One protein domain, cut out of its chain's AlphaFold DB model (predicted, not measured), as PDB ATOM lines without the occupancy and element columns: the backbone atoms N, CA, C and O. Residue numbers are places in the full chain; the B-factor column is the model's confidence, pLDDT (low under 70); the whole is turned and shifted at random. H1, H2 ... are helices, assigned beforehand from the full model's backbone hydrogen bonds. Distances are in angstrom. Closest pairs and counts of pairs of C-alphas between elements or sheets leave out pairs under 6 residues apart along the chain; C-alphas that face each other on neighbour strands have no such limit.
ATOM      1  N   GLN A  27      90.678 121.855 116.326       53.06
ATOM      2  CA  GLN A  27      91.258 120.991 115.296       53.06
ATOM      3  C   GLN A  27      90.349 119.775 115.131       53.06
ATOM      4  O   GLN A  27      90.202 118.978 116.058       53.06
ATOM      5  N   PHE A  28      89.731 119.617 113.961       60.00
ATOM      6  CA  PHE A  28      88.997 118.389 113.677       60.00
ATOM      7  C   PHE A  28      90.006 117.235 113.532       60.00
ATOM      8  O   PHE A  28      91.031 117.428 112.874       60.00
ATOM      9  N   PRO A  29      89.742 116.026 114.071       60.53
ATOM     10  CA  PRO A  29      90.704 114.913 114.037       60.53
ATOM     11  C   PRO A  29      91.233 114.568 112.633       60.53
ATOM     12  O   PRO A  29      92.350 114.086 112.477       60.53
ATOM     13  N   LEU A  30      90.444 114.860 111.594       68.19
ATOM     14  CA  LEU A  30      90.796 114.653 110.188       68.19
ATOM     15  C   LEU A  30      91.815 115.670 109.642       68.19
ATOM     16  O   LEU A  30      92.647 115.305 108.808       68.19
ATOM     17  N   ASP A  31      91.808 116.913 110.136       79.19
ATOM     18  CA  ASP A  31      92.680 117.986 109.635       79.19
ATOM     19  C   ASP A  31      94.163 117.684 109.888       79.19
ATOM     20  O   ASP A  31      95.017 118.058 109.079       79.19
ATOM     21  N   ARG A  32      94.488 116.975 110.980       79.94
ATOM     22  CA  ARG A  32      95.861 116.548 111.310       79.94
ATOM     23  C   ARG A  32      96.431 115.644 110.208       79.94
ATOM     24  O   ARG A  32      97.524 115.902 109.699       79.94
ATOM     25  N   PHE A  33      95.667 114.641 109.772       85.44
ATOM     26  CA  PHE A  33      96.084 113.725 108.704       85.44
ATOM     27  C   PHE A  33      96.138 114.418 107.334       85.44
ATOM     28  O   PHE A  33      97.078 114.186 106.571       85.44
ATOM     29  N   GLU A  34      95.204 115.329 107.029       86.44
ATOM     30  CA  GLU A  34      95.296 116.155 105.815       86.44
ATOM     31  C   GLU A  34      96.562 117.024 105.792       86.44
ATOM     32  O   GLU A  34      97.222 117.136 104.756       86.44
ATOM     33  N   GLN A  35      96.921 117.645 106.919       86.88
ATOM     34  CA  GLN A  35      98.125 118.472 107.029       86.88
ATOM     35  C   GLN A  35      99.406 117.649 106.866       86.88
ATOM     36  O   GLN A  35     100.314 118.093 106.157       86.88
ATOM     37  N   LEU A  36      99.469 116.443 107.441       87.94
ATOM     38  CA  LEU A  36     100.578 115.503 107.240       87.94
ATOM     39  C   LEU A  36     100.758 115.148 105.757       87.94
ATOM     40  O   LEU A  36     101.863 115.276 105.230       87.94
ATOM     41  N   VAL A  37      99.673 114.802 105.054       90.12
ATOM     42  CA  VAL A  37      99.700 114.516 103.607       90.12
ATOM     43  C   VAL A  37     100.072 115.767 102.791       90.12
ATOM     44  O   VAL A  37     100.798 115.675 101.802       90.12
ATOM     45  N   ARG A  38      99.661 116.973 103.197       88.94
ATOM     46  CA  ARG A  38     100.078 118.218 102.518       88.94
ATOM     47  C   ARG A  38     101.572 118.513 102.685       88.94
ATOM     48  O   ARG A  38     102.196 118.965 101.725       88.94
ATOM     49  N   ARG A  39     102.142 118.258 103.867       88.81
ATOM     50  CA  ARG A  39     103.546 118.560 104.199       88.81
ATOM     51  C   ARG A  39     104.507 117.478 103.699       88.81
ATOM     52  O   ARG A  39     105.388 117.776 102.895       88.81
ATOM     53  N   SER A  40     104.326 116.224 104.110       91.19
ATOM     54  CA  SER A  40     105.268 115.144 103.797       91.19
ATOM     55  C   SER A  40     105.008 114.520 102.409       91.19
ATOM     56  O   SER A  40     103.864 114.204 102.064       91.19
ATOM     57  N   PRO A  41     106.044 114.334 101.564       89.50
ATOM     58  CA  PRO A  41     105.922 113.555 100.331       89.50
ATOM     59  C   PRO A  41     105.780 112.050 100.613       89.50
ATOM     60  O   PRO A  41     105.108 111.346  99.860       89.50
ATOM     61  N   GLU A  42     106.343 111.561 101.720       90.50
ATOM     62  CA  GLU A  42     106.247 110.162 102.149       90.50
ATOM     63  C   GLU A  42     104.832 109.834 102.623       90.50
ATOM     64  O   GLU A  42     104.262 108.834 102.196       90.50
ATOM     65  N   ALA A  43     104.203 110.738 103.386       90.69
ATOM     66  CA  ALA A  43     102.798 110.619 103.772       90.69
ATOM     67  C   ALA A  43     101.860 110.567 102.548       90.69
ATOM     68  O   ALA A  43     100.913 109.783 102.529       90.69
ATOM     69  N   ARG A  44     102.146 111.339 101.485       93.00
ATOM     70  CA  ARG A  44     101.433 111.234 100.194       93.00
ATOM     71  C   ARG A  44     101.620 109.879  99.530       93.00
ATOM     72  O   ARG A  44     100.646 109.316  99.034       93.00
ATOM     73  N   LYS A  45     102.851 109.364  99.514       92.81
ATOM     74  CA  LYS A  45     103.173 108.057  98.936       92.81
ATOM     75  C   LYS A  45     102.444 106.938  99.693       92.81
ATOM     76  O   LYS A  45     101.731 106.162  99.064       92.81
ATOM     77  N   ALA A  46     102.536 106.924 101.023       91.31
ATOM     78  CA  ALA A  46     101.846 105.965 101.884       91.31
ATOM     79  C   ALA A  46     100.322 106.013 101.684       91.31
ATOM     80  O   ALA A  46      99.706 104.985 101.398       91.31
ATOM     81  N   ALA A  47      99.726 107.213 101.717       91.44
ATOM     82  CA  ALA A  47      98.293 107.398 101.494       91.44
ATOM     83  C   ALA A  47      97.836 106.852 100.130       91.44
ATOM     84  O   ALA A  47      96.824 106.157 100.077       91.44
ATOM     85  N   LEU A  48      98.582 107.107  99.044       90.81
ATOM     86  CA  LEU A  48      98.267 106.598  97.700       90.81
ATOM     87  C   LEU A  48      98.286 105.068  97.616       90.81
ATOM     88  O   LEU A  48      97.354 104.487  97.061       90.81
ATOM     89  N   TYR A  49      99.303 104.419  98.188       90.69
ATOM     90  CA  TYR A  49      99.393 102.954  98.224       90.69
ATOM     91  C   TYR A  49      98.476 102.310  99.276       90.69
ATOM     92  O   TYR A  49      98.394 101.087  99.350       90.69
ATOM     93  N   GLY A  50      97.768 103.105 100.087       86.50
ATOM     94  CA  GLY A  50      96.935 102.595 101.174       86.50
ATOM     95  C   GLY A  50      97.727 102.016 102.347       86.50
ATOM     96  O   GLY A  50      97.160 101.270 103.142       86.50
ATOM     97  N   GLN A  51      99.013 102.349 102.444       89.38
ATOM     98  CA  GLN A  51      99.878 102.000 103.565       89.38
ATOM     99  C   GLN A  51      99.546 102.879 104.786       89.38
ATOM    100  O   GLN A  51      99.021 103.987 104.614       89.38
ATOM    101  N   PRO A  52      99.837 102.420 106.020       86.19
ATOM    102  CA  PRO A  52      99.701 103.260 107.206       86.19
ATOM    103  C   PRO A  52     100.550 104.530 107.063       86.19
ATOM    104  O   PRO A  52     101.668 104.500 106.550       86.19
ATOM    105  N   LEU A  53      99.995 105.660 107.498       86.75
ATOM    106  CA  LEU A  53     100.696 106.941 107.482       86.75
ATOM    107  C   LEU A  53     101.836 106.926 108.515       86.75
ATOM    108  O   LEU A  53     101.601 106.490 109.642       86.75
ATOM    109  N   PRO A  54     103.042 107.421 108.173       83.12
ATOM    110  CA  PRO A  54     104.110 107.601 109.147       83.12
ATOM    111  C   PRO A  54     103.725 108.741 110.099       83.12
ATOM    112  O   PRO A  54     103.811 109.919 109.744       83.12
ATOM    113  N   LEU A  55     103.237 108.377 111.285       82.38
ATOM    114  CA  LEU A  55     102.910 109.311 112.359       82.38
ATOM    115  C   LEU A  55     104.149 109.573 113.232       82.38
ATOM    116  O   LEU A  55     104.891 108.625 113.510       82.38
ATOM    117  N   PRO A  56     104.365 110.818 113.698       79.38
ATOM    118  CA  PRO A  56     105.299 111.102 114.785       79.38
ATOM    119  C   PRO A  56     105.019 110.218 116.008       79.38
ATOM    120  O   PRO A  56     103.875 109.834 116.247       79.38
ATOM    121  N   ALA A  57     106.047 109.918 116.805       74.25
ATOM    122  CA  ALA A  57     105.891 109.092 118.008       74.25
ATOM    123  C   ALA A  57     104.890 109.691 119.021       74.25
ATOM    124  O   ALA A  57     104.186 108.947 119.694       74.25
ATOM    125  N   GLU A  58     104.779 111.022 119.064       71.75
ATOM    126  CA  GLU A  58     103.834 111.774 119.905       71.75
ATOM    127  C   GLU A  58     102.362 111.670 119.448       71.75
ATOM    128  O   GLU A  58     101.470 112.035 120.203       71.75
ATOM    129  N   ASP A  59     102.092 111.178 118.231       65.75
ATOM    130  CA  ASP A  59     100.754 111.133 117.611       65.75
ATOM    131  C   ASP A  59     100.140 109.711 117.570       65.75
ATOM    132  O   ASP A  59      99.104 109.495 116.929       65.75
ATOM    133  N   GLN A  60     100.764 108.714 118.210       70.62
ATOM    134  CA  GLN A  60     100.349 107.298 118.148       70.62
ATOM    135  C   GLN A  60      99.198 106.927 119.106       70.62
ATOM    136  O   GLN A  60      99.150 105.820 119.642       70.62
ATOM    137  N   ASP A  61      98.236 107.831 119.290       77.12
ATOM    138  CA  ASP A  61      97.059 107.587 120.125       77.12
ATOM    139  C   ASP A  61      96.196 106.434 119.585       77.12
ATOM    140  O   ASP A  61      96.006 106.264 118.371       77.12
ATOM    141  N   LEU A  62      95.600 105.663 120.502       69.56
ATOM    142  CA  LEU A  62      94.775 104.503 120.157       69.56
ATOM    143  C   LEU A  62      93.608 104.895 119.228       69.56
ATOM    144  O   LEU A  62      93.376 104.223 118.220       69.56
ATOM    145  N   ASP A  63      92.949 106.023 119.506       71.69
ATOM    146  CA  ASP A  63      91.839 106.562 118.710       71.69
ATOM    147  C   ASP A  63      92.282 107.014 117.310       71.69
ATOM    148  O   ASP A  63      91.599 106.730 116.321       71.69
ATOM    149  N   SER A  64      93.461 107.635 117.190       71.50
ATOM    150  CA  SER A  64      94.066 108.004 115.901       71.50
ATOM    151  C   SER A  64      94.277 106.773 115.016       71.50
ATOM    152  O   SER A  64      93.979 106.797 113.817       71.50
ATOM    153  N   SER A  65      94.714 105.658 115.613       75.56
ATOM    154  CA  SER A  65      94.885 104.386 114.904       75.56
ATOM    155  C   SER A  65      93.553 103.773 114.440       75.56
ATOM    156  O   SER A  65      93.488 103.199 113.349       75.56
ATOM    157  N   GLN A  66      92.473 103.926 115.218       78.06
ATOM    158  CA  GLN A  66      91.135 103.461 114.841       78.06
ATOM    159  C   GLN A  66      90.522 104.330 113.736       78.06
ATOM    160  O   GLN A  66      89.995 103.797 112.756       78.06
ATOM    161  N   LEU A  67      90.658 105.657 113.828       75.94
ATOM    162  CA  LEU A  67      90.162 106.589 112.814       75.94
ATOM    163  C   LEU A  67      90.817 106.333 111.447       75.94
ATOM    164  O   LEU A  67      90.133 106.293 110.422       75.94
ATOM    165  N   LEU A  68      92.130 106.068 111.429       72.88
ATOM    166  CA  LEU A  68      92.882 105.708 110.223       72.88
ATOM    167  C   LEU A  68      92.512 104.338 109.629       72.88
ATOM    168  O   LEU A  68      92.755 104.110 108.441       72.88
ATOM    169  N   ARG A  69      91.907 103.427 110.403       78.38
ATOM    170  CA  ARG A  69      91.345 102.161 109.889       78.38
ATOM    171  C   ARG A  69      89.986 102.356 109.205       78.38
ATOM    172  O   ARG A  69      89.535 101.461 108.490       78.38
ATOM    173  N   SER A  70      89.341 103.514 109.365       86.81
ATOM    174  CA  SER A  70      88.071 103.804 108.700       86.81
ATOM    175  C   SER A  70      88.236 103.919 107.181       86.81
ATOM    176  O   SER A  70      88.967 104.770 106.662       86.81
ATOM    177  N   LYS A  71      87.502 103.079 106.438       86.81
ATOM    178  CA  LYS A  71      87.554 103.020 104.966       86.81
ATOM    179  C   LYS A  71      87.209 104.363 104.307       86.81
ATOM    180  O   LYS A  71      87.779 104.687 103.267       86.81
ATOM    181  N   THR A  72      86.307 105.150 104.896       86.38
ATOM    182  CA  THR A  72      85.905 106.467 104.366       86.38
ATOM    183  C   THR A  72      87.039 107.487 104.474       86.38
ATOM    184  O   THR A  72      87.345 108.171 103.497       86.38
ATOM    185  N   VAL A  73      87.724 107.516 105.619       85.69
ATOM    186  CA  VAL A  73      88.871 108.392 105.895       85.69
ATOM    187  C   VAL A  73      90.042 108.052 104.973       85.69
ATOM    188  O   VAL A  73      90.597 108.936 104.320       85.69
ATOM    189  N   GLN A  74      90.360 106.764 104.807       88.00
ATOM    190  CA  GLN A  74      91.390 106.336 103.854       88.00
ATOM    191  C   GLN A  74      91.063 106.736 102.407       88.00
ATOM    192  O   GLN A  74      91.958 107.147 101.668       88.00
ATOM    193  N   GLN A  75      89.798 106.650 101.982       89.44
ATOM    194  CA  GLN A  75      89.385 107.094 100.646       89.44
ATOM    195  C   GLN A  75      89.512 108.615 100.466       89.44
ATOM    196  O   GLN A  75      89.935 109.061  99.398       89.44
ATOM    197  N   GLN A  76      89.189 109.411 101.489       89.44
ATOM    198  CA  GLN A  76      89.389 110.865 101.470       89.44
ATOM    199  C   GLN A  76      90.880 111.218 101.358       89.44
ATOM    200  O   GLN A  76      91.266 111.955 100.449       89.44
ATOM    201  N   LEU A  77      91.732 110.613 102.191       89.62
ATOM    202  CA  LEU A  77      93.181 110.843 102.176       89.62
ATOM    203  C   LEU A  77      93.834 110.382 100.859       89.62
ATOM    204  O   LEU A  77      94.680 111.095 100.323       89.62
ATOM    205  N   ARG A  78      93.387 109.261 100.265       89.75
ATOM    206  CA  ARG A  78      93.799 108.820  98.914       89.75
ATOM    207  C   ARG A  78      93.452 109.849  97.837       89.75
ATOM    208  O   ARG A  78      94.309 110.191  97.024       89.75
ATOM    209  N   ARG A  79      92.215 110.367  97.833       90.31
ATOM    210  CA  ARG A  79      91.766 111.401  96.879       90.31
ATOM    211  C   ARG A  79      92.573 112.690  97.027       90.31
ATOM    212  O   ARG A  79      92.992 113.263  96.024       90.31
ATOM    213  N   LEU A  80      92.835 113.114  98.262       89.38
ATOM    214  CA  LEU A  80      93.641 114.296  98.558       89.38
ATOM    215  C   LEU A  80      95.103 114.113  98.123       89.38
ATOM    216  O   LEU A  80      95.659 114.994  97.467       89.38
ATOM    217  N   ALA A  81      95.710 112.960  98.411       90.25
ATOM    218  CA  ALA A  81      97.069 112.649  97.976       90.25
ATOM    219  C   ALA A  81      97.186 112.621  96.440       90.25
ATOM    220  O   ALA A  81      98.120 113.214  95.902       90.25
ATOM    221  N   ALA A  82      96.211 112.031  95.738       89.94
ATOM    222  CA  ALA A  82      96.141 112.026  94.274       89.94
ATOM    223  C   ALA A  82      95.979 113.438  93.680       89.94
ATOM    224  O   ALA A  82      96.659 113.795  92.718       89.94
ATOM    225  N   ALA A  83      95.124 114.277  94.272       89.12
ATOM    226  CA  ALA A  83      94.961 115.663  93.842       89.12
ATOM    227  C   ALA A  83      96.262 116.470  94.013       89.12
ATOM    228  O   ALA A  83      96.660 117.206  93.109       89.12
ATOM    229  N   LEU A  84      96.959 116.304  95.142       87.69
ATOM    230  CA  LEU A  84      98.232 116.982  95.396       87.69
ATOM    231  C   LEU A  84      99.356 116.495  94.474       87.69
ATOM    232  O   LEU A  84     100.129 117.325  93.993       87.69
ATOM    233  N   THR A  85      99.459 115.191  94.192       87.12
ATOM    234  CA  THR A  85     100.482 114.680  93.264       87.12
ATOM    235  C   THR A  85     100.240 115.172  91.840       87.12
ATOM    236  O   THR A  85     101.179 115.688  91.229       87.12
ATOM    237  N   LEU A  86      98.994 115.152  91.351       86.88
ATOM    238  CA  LEU A  86      98.618 115.746  90.061       86.88
ATOM    239  C   LEU A  86      98.943 117.246  89.996       86.88
ATOM    240  O   LEU A  86      99.550 117.699  89.025       86.88
ATOM    241  N   GLN A  87      98.627 118.018  91.042       87.62
ATOM    242  CA  GLN A  87      98.984 119.442  91.109       87.62
ATOM    243  C   GLN A  87     100.502 119.668  91.073       87.62
ATOM    244  O   GLN A  87     100.964 120.580  90.383       87.62
ATOM    245  N   THR A  88     101.296 118.853  91.778       82.06
ATOM    246  CA  THR A  88     102.763 118.954  91.707       82.06
ATOM    247  C   THR A  88     103.304 118.565  90.335       82.06
ATOM    248  O   THR A  88     104.132 119.296  89.796       82.06
ATOM    249  N   ALA A  89     102.803 117.490  89.719       83.50
ATOM    250  CA  ALA A  89     103.207 117.068  88.381       83.50
ATOM    251  C   ALA A  89     102.881 118.138  87.327       83.50
ATOM    252  O   ALA A  89     103.742 118.483  86.519       83.50
ATOM    253  N   TRP A  90     101.685 118.736  87.391       86.69
ATOM    254  CA  TRP A  90     101.279 119.839  86.518       86.69
ATOM    255  C   TRP A  90     102.164 121.079  86.687       86.69
ATOM    256  O   TRP A  90     102.619 121.649  85.696       86.69
ATOM    257  N   ARG A  91     102.466 121.480  87.931       83.94
ATOM    258  CA  ARG A  91     103.387 122.597  88.207       83.94
ATOM    259  C   ARG A  91     104.774 122.315  87.634       83.94
ATOM    260  O   ARG A  91     105.284 123.137  86.884       83.94
ATOM    261  N   THR A  92     105.343 121.139  87.899       80.31
ATOM    262  CA  THR A  92     106.652 120.734  87.360       80.31
ATOM    263  C   THR A  92     106.654 120.689  85.832       80.31
ATOM    264  O   THR A  92     107.607 121.155  85.213       80.31
ATOM    265  N   HIS A  93     105.588 120.187  85.201       81.50
ATOM    266  CA  HIS A  93     105.437 120.179  83.747       81.50
ATOM    267  C   HIS A  93     105.351 121.603  83.174       81.50
ATOM    268  O   HIS A  93     106.082 121.924  82.242       81.50
ATOM    269  N   SER A  94     104.550 122.487  83.774       77.56
ATOM    270  CA  SER A  94     104.451 123.898  83.378       77.56
ATOM    271  C   SER A  94     105.793 124.630  83.513       77.56
ATOM    272  O   SER A  94     106.199 125.346  82.597       77.56
ATOM    273  N   THR A  95     106.534 124.407  84.604       76.19
ATOM    274  CA  THR A  95     107.880 124.972  84.793       76.19
ATOM    275  C   THR A  95     108.878 124.412  83.777       76.19
ATOM    276  O   THR A  95     109.655 125.179  83.215       76.19
ATOM    277  N   ARG A  96     108.829 123.106  83.470       71.38
ATOM    278  CA  ARG A  96     109.658 122.492  82.417       71.38
ATOM    279  C   ARG A  96     109.339 123.063  81.036       71.38
ATOM    280  O   ARG A  96     110.272 123.418  80.330       71.38
ATOM    281  N   LEU A  97     108.060 123.226  80.682       69.75
ATOM    282  CA  LEU A  97     107.650 123.864  79.427       69.75
ATOM    283  C   LEU A  97     108.193 125.294  79.327       69.75
ATOM    284  O   LEU A  97     108.848 125.619  78.337       69.75
ATOM    285  N   LYS A  98     108.012 126.117  80.370       74.31
ATOM    286  CA  LYS A  98     108.581 127.475  80.440       74.31
ATOM    287  C   LYS A  98     110.102 127.463  80.262       74.31
ATOM    288  O   LYS A  98     110.616 128.211  79.438       74.31
ATOM    289  N   TYR A  99     110.811 126.577  80.961       68.12
ATOM    290  CA  TYR A  99     112.262 126.443  80.840       68.12
ATOM    291  C   TYR A  99     112.697 126.011  79.429       68.12
ATOM    292  O   TYR A  99     113.615 126.603  78.872       68.12
ATOM    293  N   THR A 100     112.012 125.051  78.794       65.75
ATOM    294  CA  THR A 100     112.299 124.679  77.394       65.75
ATOM    295  C   THR A 100     112.011 125.817  76.415       65.75
ATOM    296  O   THR A 100     112.761 125.996  75.462       65.75
ATOM    297  N   TYR A 101     110.979 126.627  76.671       62.88
ATOM    298  CA  TYR A 101     110.632 127.778  75.837       62.88
ATOM    299  C   TYR A 101     111.668 128.907  75.949       62.88
ATOM    300  O   TYR A 101     111.971 129.551  74.953       62.88
ATOM    301  N   VAL A 102     112.254 129.107  77.135       66.81
ATOM    302  CA  VAL A 102     113.361 130.055  77.366       66.81
ATOM    303  C   VAL A 102     114.697 129.521  76.828       66.81
ATOM    304  O   VAL A 102     115.504 130.292  76.326       66.81
ATOM    305  N   ARG A 103     114.943 128.205  76.903       56.69
ATOM    306  CA  ARG A 103     116.207 127.581  76.465       56.69
ATOM    307  C   ARG A 103     116.311 127.378  74.948       56.69
ATOM    308  O   ARG A 103     117.420 127.383  74.427       56.69
ATOM    309  N   PHE A 104     115.190 127.166  74.255       60.59
ATOM    310  CA  PHE A 104     115.158 126.881  72.811       60.59
ATOM    311  C   PHE A 104     114.364 127.902  71.983       60.59
ATOM    312  O   PHE A 104     114.392 127.845  70.755       60.59
ATOM    313  N   GLY A 105     113.656 128.834  72.624       52.62
ATOM    314  CA  GLY A 105     113.041 129.985  71.972       52.62
ATOM    315  C   GLY A 105     113.845 131.250  72.249       52.62
ATOM    316  O   GLY A 105     114.268 131.486  73.377       52.62
ATOM    317  N   THR A 106     114.006 132.106  71.241       48.66
ATOM    318  CA  THR A 106     114.643 133.428  71.364       48.66
ATOM    319  C   THR A 106     113.736 134.436  72.084       48.66
ATOM    320  O   THR A 106     113.471 135.525  71.577       48.66
ATOM    321  N   VAL A 107     113.237 134.088  73.276       47.59
ATOM    322  CA  VAL A 107     112.547 135.023  74.177       47.59
ATOM    323  C   VAL A 107     113.604 135.824  74.934       47.59
ATOM    324  O   VAL A 107     113.795 135.687  76.140       47.59
TER     325      VAL A 107
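This is residues 27 to 107 of the 422 residues of an uncharacterized protein of Allomyces macrogynus (strain ATCC 38327) (UniProt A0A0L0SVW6). One long helix, H4, runs the length of the domain: its first part is packed into a small compact head with the short helices H1 and H2, and residues 86 to 107, of which 86 to 104 belong to H4, stick out as a free arm. H3 sits at the corner where H4 begins, and a loop, residues 50 to 61, joins it to H2. The printed part has 81 residues with four named helices, H1 to H4 in order, and no named strand; the class is all helix. The whole is only just loose, close to extended, with a radius of gyration of the C-alphas of 17.1 A and spans of 60 by 24 by 22 A, the arm making the length.

Find C-alpha 71 at (87.554, 103.020, 104.966); from there H4, residues 71 to 104, runs 48.6 A to C-alpha 104 at (115.158, 126.881, 72.811). H1, residues 29 to 39, begins at C-alpha 29 at (90.704, 114.913, 114.037) and measures 16.6 A. H2 is residues 41 to 49, 12.6 A, and H3 is residues 62 to 69, 11.1 A.

Look first at Ala 81 in H4. Its C-alpha is 5.1 A from that of Arg 44, the closest pair of H2 and H4, which touch through residues 74 to 85 of H4 alone, at a steep tilt of 57 degrees, opposite ways. H1 touches H4 through residues 73 to 84 of H4 alone, at a shallow tilt of 23 degrees, the same way; the closest C-alphas, of Val 37 and Ala 81, are 6.5 A apart. H1 and H2 touch only at the corner, C-alphas 37 and 43 being 5.0 A apart. H3 is close to but not clearly touching H4, with the C-alphas of Leu 68 and Gln 74 closest at 6.6 A. In H2, H3 and H4 every O i to N i+4 pair is within hydrogen-bond range; in H1, 6 of 7 are.

The C-alphas of Leu 62 and Thr 106 are the two farthest apart, 60.1 A. Without the free residues, the body spans 29 by 22 by 21 A. The printed part has no cut, and H2 to H3 is the long link. Look for pLDDT under 70 at residues 27 to 30, 59, 62, 97 and 99 to 107; the mean of the printed part is 79.8.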